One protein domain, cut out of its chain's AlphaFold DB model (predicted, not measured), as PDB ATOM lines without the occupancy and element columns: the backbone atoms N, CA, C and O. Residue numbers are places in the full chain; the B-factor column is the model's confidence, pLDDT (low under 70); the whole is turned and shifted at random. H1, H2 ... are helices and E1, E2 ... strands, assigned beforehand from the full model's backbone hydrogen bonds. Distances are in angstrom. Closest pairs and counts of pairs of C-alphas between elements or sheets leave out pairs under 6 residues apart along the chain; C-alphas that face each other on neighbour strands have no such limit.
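This is residues 87 to 155 of the 168 residues of an uncharacterized protein of Solirubrobacter pauli (UniProt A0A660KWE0). A small meander sheet of three strands, E1, E2 and E3, has two short helices gathered to one side of it. H1 and H2 stand at about right angles and touch each other, while H2 only grazes the sheet, mostly at E1. The printed part has 69 residues, in the order E1 E2 E3 H1 H2; the sheet runs E1 E2 E3, antiparallel throughout, and the class is mixed, helices and strands. The whole is compact, with a radius of gyration of the C-alphas of 11.1 A, and rounded, spanning 29 by 26 by 19 A.

E1, residues 91 to 96, and E2, residues 106 to 111, form a hairpin, antiparallel at 171 degrees; N 95 and O 108 are 2.8 A apart, within hydrogen-bond range. E2 and E3, residues 116 to 120, form a second hairpin at 162 degrees, with N 109 and O 117 at 2.9 A. The three make a meander, each strand the antiparallel neighbour of the one before, with E1 and E3 as edge strands. H1, residues 127 to 136, is not on the sheet and is apart from E1 and E2. H2, residues 146 to 153, only grazes the sheet with its residues 146 to 151; its closest C-alphas to E1 are those of Leu 148 and Leu 96, 5.7 A apart. H1 and H2 touch, about perpendicular at 87 degrees, their closest C-alphas being those of Tyr 130 and Met 152, 5.2 A apart. In H2 every O i to N i+4 pair is within hydrogen-bond range; in H1, 3 of 6 are, beside 7 of 7 O i to N i+3 pairs.

E1 begins at C-alpha 91 (-19.906, -17.662, 141.663) and is 14.1 A long; E2 measures 16.5 A and E3 13.2 A. H1 is 15.4 A long, and H2, 10.5 A, ends at C-alpha 153 (-15.057, -20.867, 124.636).

The C-alphas farthest apart, those of Asp 89 and Arg 101, are 30.9 A apart. The printed part has no cut; the link E2 to E3 is tight, and no link is long. Mean pLDDT of the printed part is 88.9, and no printed residue is under 70.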
ATOM      1  N   ARG A  87     -18.990 -10.708 143.465       94.06
ATOM      2  CA  ARG A  87     -17.698 -11.386 143.399       94.06
ATOM      3  C   ARG A  87     -17.736 -12.529 142.387       94.06
ATOM      4  O   ARG A  87     -18.570 -13.426 142.480       94.06
ATOM      5  N   LEU A  88     -16.862 -12.468 141.386       92.38
ATOM      6  CA  LEU A  88     -16.764 -13.455 140.308       92.38
ATOM      7  C   LEU A  88     -16.097 -14.759 140.768       92.38
ATOM      8  O   LEU A  88     -16.412 -15.821 140.240       92.38
ATOM      9  N   ASP A  89     -15.213 -14.681 141.760       91.81
ATOM     10  CA  ASP A  89     -14.548 -15.813 142.414       91.81
ATOM     11  C   ASP A  89     -15.492 -16.628 143.317       91.81
ATOM     12  O   ASP A  89     -15.256 -17.809 143.572       91.81
ATOM     13  N   GLU A  90     -16.604 -16.027 143.744       92.69
ATOM     14  CA  GLU A  90     -17.626 -16.648 144.596       92.69
ATOM     15  C   GLU A  90     -18.866 -17.104 143.810       92.69
ATOM     16  O   GLU A  90     -19.917 -17.379 144.396       92.69
ATOM     17  N   LEU A  91     -18.786 -17.192 142.478       92.44
ATOM     18  CA  LEU A  91     -19.906 -17.662 141.663       92.44
ATOM     19  C   LEU A  91     -20.240 -19.127 141.983       92.44
ATOM     20  O   LEU A  91     -19.403 -20.024 141.887       92.44
ATOM     21  N   GLY A  92     -21.499 -19.360 142.353       90.75
ATOM     22  CA  GLY A  92     -22.092 -20.687 142.498       90.75
ATOM     23  C   GLY A  92     -22.739 -21.164 141.198       90.75
ATOM     24  O   GLY A  92     -22.637 -22.337 140.851       90.75
ATOM     25  N   SER A  93     -23.360 -20.256 140.437       93.25
ATOM     26  CA  SER A  93     -23.875 -20.558 139.100       93.25
ATOM     27  C   SER A  93     -23.871 -19.347 138.166       93.25
ATOM     28  O   SER A  93     -23.972 -18.193 138.582       93.25
ATOM     29  N   ALA A  94     -23.760 -19.621 136.871       93.38
ATOM     30  CA  ALA A  94     -23.827 -18.654 135.792       93.38
ATOM     31  C   ALA A  94     -24.594 -19.275 134.614       93.38
ATOM     32  O   ALA A  94     -24.144 -20.218 133.965       93.38
ATOM     33  N   ALA A  95     -25.776 -18.754 134.312       92.56
ATOM     34  CA  ALA A  95     -26.653 -19.335 133.307       92.56
ATOM     35  C   ALA A  95     -27.133 -18.284 132.313       92.56
ATOM     36  O   ALA A  95     -27.699 -17.255 132.680       92.56
ATOM     37  N   LEU A  96     -26.967 -18.575 131.024       91.81
ATOM     38  CA  LEU A  96     -27.756 -17.910 129.993       91.81
ATOM     39  C   LEU A  96     -29.140 -18.554 129.927       91.81
ATOM     40  O   LEU A  96     -29.232 -19.782 129.912       91.81
ATOM     41  N   THR A  97     -30.205 -17.757 129.830       90.75
ATOM     42  CA  THR A  97     -31.568 -18.286 129.676       90.75
ATOM     43  C   THR A  97     -31.628 -19.300 128.537       90.75
ATOM     44  O   THR A  97     -31.174 -19.032 127.427       90.75
ATOM     45  N   SER A  98     -32.169 -20.490 128.789       82.31
ATOM     46  CA  SER A  98     -32.238 -21.576 127.799       82.31
ATOM     47  C   SER A  98     -33.627 -21.751 127.181       82.31
ATOM     48  O   SER A  98     -33.745 -22.420 126.157       82.31
ATOM     49  N   PHE A  99     -34.659 -21.136 127.766       80.25
ATOM     50  CA  PHE A  99     -36.054 -21.448 127.467       80.25
ATOM     51  C   PHE A  99     -36.685 -20.550 126.386       80.25
ATOM     52  O   PHE A  99     -36.597 -19.318 126.430       80.25
ATOM     53  N   GLY A 100     -37.370 -21.190 125.431       77.56
ATOM     54  CA  GLY A 100     -38.238 -20.558 124.433       77.56
ATOM     55  C   GLY A 100     -37.559 -19.532 123.513       77.56
ATOM     56  O   GLY A 100     -36.354 -19.570 123.259       77.56
ATOM     57  N   ARG A 101     -38.348 -18.560 123.027       75.19
ATOM     58  CA  ARG A 101     -37.879 -17.445 122.170       75.19
ATOM     59  C   ARG A 101     -36.900 -16.491 122.877       75.19
ATOM     60  O   ARG A 101     -36.307 -15.635 122.227       75.19
ATOM     61  N   ASN A 102     -36.706 -16.640 124.192       77.25
ATOM     62  CA  ASN A 102     -35.818 -15.803 125.004       77.25
ATOM     63  C   ASN A 102     -34.465 -16.461 125.322       77.25
ATOM     64  O   ASN A 102     -33.722 -15.989 126.191       77.25
ATOM     65  N   ARG A 103     -34.117 -17.526 124.596       82.00
ATOM     66  CA  ARG A 103     -32.837 -18.218 124.724       82.00
ATOM     67  C   ARG A 103     -31.649 -17.274 124.488       82.00
ATOM     68  O   ARG A 103     -31.538 -16.634 123.446       82.00
ATOM     69  N   GLY A 104     -30.743 -17.202 125.460       81.94
ATOM     70  CA  GLY A 104     -29.518 -16.401 125.434       81.94
ATOM     71  C   GLY A 104     -29.727 -14.901 125.643       81.94
ATOM     72  O   GLY A 104     -28.786 -14.139 125.426       81.94
ATOM     73  N   ARG A 105     -30.935 -14.469 126.023       86.06
ATOM     74  CA  ARG A 105     -31.279 -13.046 126.181       86.06
ATOM     75  C   ARG A 105     -31.019 -12.506 127.576       86.06
ATOM     76  O   ARG A 105     -30.897 -11.298 127.720       86.06
ATOM     77  N   GLN A 106     -30.913 -13.362 128.585       91.50
ATOM     78  CA  GLN A 106     -30.581 -12.949 129.943       91.50
ATOM     79  C   GLN A 106     -29.445 -13.815 130.470       91.50
ATOM     80  O   GLN A 106     -29.408 -15.019 130.222       91.50
ATOM     81  N   LEU A 107     -28.518 -13.180 131.177       93.00
ATOM     82  CA  LEU A 107     -27.455 -13.821 131.930       93.00
ATOM     83  C   LEU A 107     -27.789 -13.680 133.413       93.00
ATOM     84  O   LEU A 107     -27.860 -12.566 133.931       93.00
ATOM     85  N   LEU A 108     -28.013 -14.812 134.068       94.25
ATOM     86  CA  LEU A 108     -28.198 -14.914 135.505       94.25
ATOM     87  C   LEU A 108     -26.882 -15.363 136.132       94.25
ATOM     88  O   LEU A 108     -26.359 -16.416 135.774       94.25
ATOM     89  N   LEU A 109     -26.362 -14.567 137.054       95.12
ATOM     90  CA  LEU A 109     -25.206 -14.898 137.874       95.12
ATOM     91  C   LEU A 109     -25.679 -15.058 139.316       95.12
ATOM     92  O   LEU A 109     -26.433 -14.220 139.805       95.12
ATOM     93  N   THR A 110     -25.250 -16.122 139.979       95.06
ATOM     94  CA  THR A 110     -25.610 -16.425 141.365       95.06
ATOM     95  C   THR A 110     -24.339 -16.713 142.146       95.06
ATOM     96  O   THR A 110     -23.559 -17.577 141.740       95.06
ATOM     97  N   THR A 111     -24.116 -16.007 143.252       94.56
ATOM     98  CA  THR A 111     -23.021 -16.334 144.178       94.56
ATOM     99  C   THR A 111     -23.366 -17.558 145.020       94.56
ATOM    100  O   THR A 111     -24.526 -17.961 145.109       94.56
ATOM    101  N   ARG A 112     -22.361 -18.159 145.660       92.50
ATOM    102  CA  ARG A 112     -22.556 -19.259 146.622       92.50
ATOM    103  C   ARG A 112     -23.466 -18.868 147.789       92.50
ATOM    104  O   ARG A 112     -24.221 -19.708 148.261       92.50
ATOM    105  N   ASP A 113     -23.478 -17.588 148.150       92.69
ATOM    106  CA  ASP A 113     -24.342 -17.027 149.198       92.69
ATOM    107  C   ASP A 113     -25.791 -16.782 148.731       92.69
ATOM    108  O   ASP A 113     -26.593 -16.196 149.452       92.69
ATOM    109  N   GLY A 114     -26.136 -17.170 147.498       91.75
ATOM    110  CA  GLY A 114     -27.483 -17.017 146.944       91.75
ATOM    111  C   GLY A 114     -27.806 -15.613 146.428       91.75
ATOM    112  O   GLY A 114     -28.949 -15.335 146.077       91.75
ATOM    113  N   THR A 115     -26.827 -14.710 146.330       92.44
ATOM    114  CA  THR A 115     -27.071 -13.389 145.732       92.44
ATOM    115  C   THR A 115     -27.182 -13.518 144.218       92.44
ATOM    116  O   THR A 115     -26.293 -14.068 143.570       92.44
ATOM    117  N   HIS A 116     -28.246 -12.958 143.640       93.62
ATOM    118  CA  HIS A 116     -28.514 -13.034 142.206       93.62
ATOM    119  C   HIS A 116     -28.278 -11.702 141.492       93.62
ATOM    120  O   HIS A 116     -28.720 -10.635 141.922       93.62
ATOM    121  N   LEU A 117     -27.654 -11.773 140.320       93.06
ATOM    122  CA  LEU A 117     -27.476 -10.662 139.403       93.06
ATOM    123  C   LEU A 117     -28.013 -11.053 138.031       93.06
ATOM    124  O   LEU A 117     -27.517 -11.962 137.372       93.06
ATOM    125  N   HIS A 118     -29.021 -10.308 137.590       92.88
ATOM    126  CA  HIS A 118     -29.636 -10.468 136.282       92.88
ATOM    127  C   HIS A 118     -29.101  -9.397 135.337       92.88
ATOM    128  O   HIS A 118     -29.257  -8.200 135.591       92.88
ATOM    129  N   LEU A 119     -28.501  -9.829 134.233       91.12
ATOM    130  CA  LEU A 119     -28.022  -8.966 133.159       91.12
ATOM    131  C   LEU A 119     -28.804  -9.255 131.878       91.12
ATOM    132  O   LEU A 119     -28.876 -10.391 131.413       91.12
ATOM    133  N   ASP A 120     -29.375  -8.213 131.283       87.19
ATOM    134  CA  ASP A 120     -30.114  -8.327 130.027       87.19
ATOM    135  C   ASP A 120     -29.153  -8.278 128.830       87.19
ATOM    136  O   ASP A 120     -28.660  -7.220 128.437       87.19
ATOM    137  N   ALA A 121     -28.900  -9.438 128.229       83.56
ATOM    138  CA  ALA A 121     -28.050  -9.601 127.053       83.56
ATOM    139  C   ALA A 121     -28.682  -9.050 125.761       83.56
ATOM    140  O   ALA A 121     -27.991  -8.897 124.749       83.56
ATOM    141  N   THR A 122     -29.985  -8.744 125.762       78.62
ATOM    142  CA  THR A 122     -30.646  -8.068 124.634       78.62
ATOM    143  C   THR A 122     -30.173  -6.625 124.553       78.62
ATOM    144  O   THR A 122     -29.770  -6.155 123.487       78.62
ATOM    145  N   ASN A 123     -30.169  -5.953 125.704       80.69
ATOM    146  CA  ASN A 123     -29.851  -4.538 125.828       80.69
ATOM    147  C   ASN A 123     -28.382  -4.271 126.165       80.69
ATOM    148  O   ASN A 123     -27.959  -3.125 126.085       80.69
ATOM    149  N   LEU A 124     -27.582  -5.287 126.499       86.31
ATOM    150  CA  LEU A 124     -26.155  -5.145 126.781       86.31
ATOM    151  C   LEU A 124     -25.291  -5.930 125.796       86.31
ATOM    152  O   LEU A 124     -25.529  -7.097 125.491       86.31
ATOM    153  N   ARG A 125     -24.197  -5.314 125.346       87.94
ATOM    154  CA  ARG A 125     -23.123  -6.020 124.644       87.94
ATOM    155  C   ARG A 125     -22.292  -6.809 125.659       87.94
ATOM    156  O   ARG A 125     -21.312  -6.288 126.175       87.94
ATOM    157  N   LEU A 126     -22.667  -8.065 125.905       88.31
ATOM    158  CA  LEU A 126     -21.999  -8.945 126.880       88.31
ATOM    159  C   LEU A 126     -20.778  -9.705 126.336       88.31
ATOM    160  O   LEU A 126     -20.132 -10.429 127.082       88.31
ATOM    161  N   LYS A 127     -20.431  -9.551 125.051       90.25
ATOM    162  CA  LYS A 127     -19.291 -10.269 124.448       90.25
ATOM    163  C   LYS A 127     -17.984 -10.116 125.262       90.25
ATOM    164  O   LYS A 127     -17.384 -11.145 125.552       90.25
ATOM    165  N   PRO A 128     -17.571  -8.903 125.693       91.12
ATOM    166  CA  PRO A 128     -16.370  -8.746 126.520       91.12
ATOM    167  C   PRO A 128     -16.523  -9.333 127.930       91.12
ATOM    168  O   PRO A 128     -15.543  -9.799 128.500       91.12
ATOM    169  N   LEU A 129     -17.742  -9.337 128.482       92.12
ATOM    170  CA  LEU A 129     -18.026  -9.947 129.782       92.12
ATOM    171  C   LEU A 129     -17.814 -11.465 129.751       92.12
ATOM    172  O   LEU A 129     -17.261 -12.004 130.699       92.12
ATOM    173  N   TYR A 130     -18.191 -12.154 128.668       92.81
ATOM    174  CA  TYR A 130     -17.953 -13.600 128.556       92.81
ATOM    175  C   TYR A 130     -16.463 -13.957 128.618       92.81
ATOM    176  O   TYR A 130     -16.118 -14.977 129.203       92.81
ATOM    177  N   GLY A 131     -15.590 -13.111 128.062       90.19
ATOM    178  CA  GLY A 131     -14.140 -13.294 128.162       90.19
ATOM    179  C   GLY A 131     -13.619 -13.139 129.592       90.19
ATOM    180  O   GLY A 131     -12.761 -13.909 130.007       90.19
ATOM    181  N   GLU A 132     -14.169 -12.200 130.370       91.69
ATOM    182  CA  GLU A 132     -13.829 -12.086 131.794       91.69
ATOM    183  C   GLU A 132     -14.368 -13.263 132.605       91.69
ATOM    184  O   GLU A 132     -13.622 -13.867 133.363       91.69
ATOM    185  N   LEU A 133     -15.622 -13.673 132.385       91.31
ATOM    186  CA  LEU A 133     -16.184 -14.854 133.049       91.31
ATOM    187  C   LEU A 133     -15.355 -16.114 132.769       91.31
ATOM    188  O   LEU A 133     -15.148 -16.913 133.674       91.31
ATOM    189  N   ALA A 134     -14.823 -16.270 131.552       90.56
ATOM    190  CA  ALA A 134     -13.967 -17.397 131.169       90.56
ATOM    191  C   ALA A 134     -12.634 -17.482 131.927       90.56
ATOM    192  O   ALA A 134     -12.000 -18.538 131.889       90.56
ATOM    193  N   ARG A 135     -12.209 -16.401 132.594       89.38
ATOM    194  CA  ARG A 135     -11.030 -16.397 133.472       89.38
ATOM    195  C   ARG A 135     -11.340 -16.911 134.875       89.38
ATOM    196  O   ARG A 135     -10.468 -17.509 135.490       89.38
ATOM    197  N   PHE A 136     -12.559 -16.686 135.362       89.56
ATOM    198  CA  PHE A 136     -12.980 -17.077 136.714       89.56
ATOM    199  C   PHE A 136     -13.716 -18.418 136.750       89.56
ATOM    200  O   PHE A 136     -13.716 -19.094 137.772       89.56
ATOM    201  N   ILE A 137     -14.340 -18.813 135.642       87.88
ATOM    202  CA  ILE A 137     -15.110 -20.048 135.528       87.88
ATOM    203  C   ILE A 137     -14.301 -21.047 134.682       87.88
ATOM    204  O   ILE A 137     -14.152 -20.833 133.471       87.88
ATOM    205  N   PRO A 138     -13.787 -22.138 135.282       83.75
ATOM    206  CA  PRO A 138     -13.065 -23.177 134.559       83.75
ATOM    207  C   PRO A 138     -13.927 -23.827 133.474       83.75
ATOM    208  O   PRO A 138     -15.156 -23.922 133.593       83.75
ATOM    209  N   GLU A 139     -13.268 -24.318 132.426       82.25
ATOM    210  CA  GLU A 139     -13.956 -25.080 131.382       82.25
ATOM    211  C   GLU A 139     -14.447 -26.410 131.944       82.25
ATOM    212  O   GLU A 139     -13.778 -27.019 132.774       82.25
ATOM    213  N   GLY A 140     -15.650 -26.825 131.549       79.25
ATOM    214  CA  GLY A 140     -16.280 -28.030 132.090       79.25
ATOM    215  C   GLY A 140     -16.812 -27.893 133.522       79.25
ATOM    216  O   GLY A 140     -17.396 -28.843 134.033       79.25
ATOM    217  N   SER A 141     -16.678 -26.726 134.168       86.62
ATOM    218  CA  SER A 141     -17.292 -26.510 135.482       86.62
ATOM    219  C   SER A 141     -18.824 -26.567 135.406       86.62
ATOM    220  O   SER A 141     -19.443 -26.059 134.463       86.62
ATOM    221  N   SER A 142     -19.445 -27.138 136.439       87.81
ATOM    222  CA  SER A 142     -20.906 -27.183 136.609       87.81
ATOM    223  C   SER A 142     -21.526 -25.810 136.897       87.81
ATOM    224  O   SER A 142     -22.743 -25.658 136.831       87.81
ATOM    225  N   VAL A 143     -20.692 -24.802 137.177       88.38
ATOM    226  CA  VAL A 143     -21.106 -23.417 137.429       88.38
ATOM    227  C   VAL A 143     -21.784 -22.829 136.192       88.38
ATOM    228  O   VAL A 143     -22.790 -22.136 136.325       88.38
ATOM    229  N   ALA A 144     -21.266 -23.102 134.991       89.75
ATOM    230  CA  ALA A 144     -21.808 -22.557 133.749       89.75
ATOM    231  C   ALA A 144     -22.693 -23.557 132.994       89.75
ATOM    232  O   ALA A 144     -22.368 -24.733 132.848       89.75
ATOM    233  N   ASN A 145     -23.808 -23.072 132.437       92.12
ATOM    234  CA  ASN A 145     -24.650 -23.903 131.577       92.12
ATOM    235  C   ASN A 145     -24.039 -24.090 130.166       92.12
ATOM    236  O   ASN A 145     -23.223 -23.271 129.732       92.12
ATOM    237  N   PRO A 146     -24.460 -25.111 129.386       89.81
ATOM    238  CA  PRO A 146     -23.841 -25.417 128.087       89.81
ATOM    239  C   PRO A 146     -23.846 -24.248 127.089       89.81
ATOM    240  O   PRO A 146     -22.927 -24.083 126.287       89.81
ATOM    241  N   LEU A 147     -24.878 -23.400 127.141       89.12
ATOM    242  CA  LEU A 147     -24.971 -22.202 126.306       89.12
ATOM    243  C   LEU A 147     -23.907 -21.167 126.647       89.12
ATOM    244  O   LEU A 147     -23.326 -20.571 125.739       89.12
ATOM    245  N   LEU A 148     -23.687 -20.934 127.938       89.94
ATOM    246  CA  LEU A 148     -22.681 -20.002 128.410       89.94
ATOM    247  C   LEU A 148     -21.276 -20.543 128.131       89.94
ATOM    248  O   LEU A 148     -20.473 -19.796 127.573       89.94
ATOM    249  N   HIS A 149     -21.028 -21.838 128.360       90.69
ATOM    250  CA  HIS A 149     -19.774 -22.506 127.974       90.69
ATOM    251  C   HIS A 149     -19.439 -22.279 126.500       90.69
ATOM    252  O   HIS A 149     -18.360 -21.786 126.184       90.69
ATOM    253  N   LYS A 150     -20.399 -22.504 125.592       90.12
ATOM    254  CA  LYS A 150     -20.212 -22.259 124.150       90.12
ATOM    255  C   LYS A 150     -19.851 -20.801 123.824       90.12
ATOM    256  O   LYS A 150     -19.133 -20.532 122.863       90.12
ATOM    257  N   ARG A 151     -20.393 -19.831 124.567       89.75
ATOM    258  CA  ARG A 151     -20.093 -18.401 124.363       89.75
ATOM    259  C   ARG A 151     -18.733 -18.024 124.937       89.75
ATOM    260  O   ARG A 151     -18.039 -17.226 124.316       89.75
ATOM    261  N   MET A 152     -18.380 -18.582 126.089       91.56
ATOM    262  CA  MET A 152     -17.098 -18.371 126.751       91.56
ATOM    263  C   MET A 152     -15.953 -18.986 125.953       91.56
ATOM    264  O   MET A 152     -14.969 -18.294 125.731       91.56
ATOM    265  N   SER A 153     -16.094 -20.213 125.445       87.44
ATOM    266  CA  SER A 153     -15.057 -20.867 124.636       87.44
ATOM    267  C   SER A 153     -14.737 -20.073 123.369       87.44
ATOM    268  O   SER A 153     -13.575 -19.836 123.063       87.44
ATOM    269  N   ALA A 154     -15.756 -19.524 122.702       87.62
ATOM    270  CA  ALA A 154     -15.573 -18.641 121.548       87.62
ATOM    271  C   ALA A 154     -14.910 -17.288 121.881       87.62
ATOM    272  O   ALA A 154     -14.553 -16.546 120.968       87.62
ATOM    273  N   GLN A 155     -14.851 -16.899 123.160       85.81
ATOM    274  CA  GLN A 155     -14.249 -15.646 123.637       85.81
ATOM    275  C   GLN A 155     -12.993 -15.858 124.471       85.81
ATOM    276  O   GLN A 155     -12.376 -14.870 124.877       85.81
TER     277      GLN A 155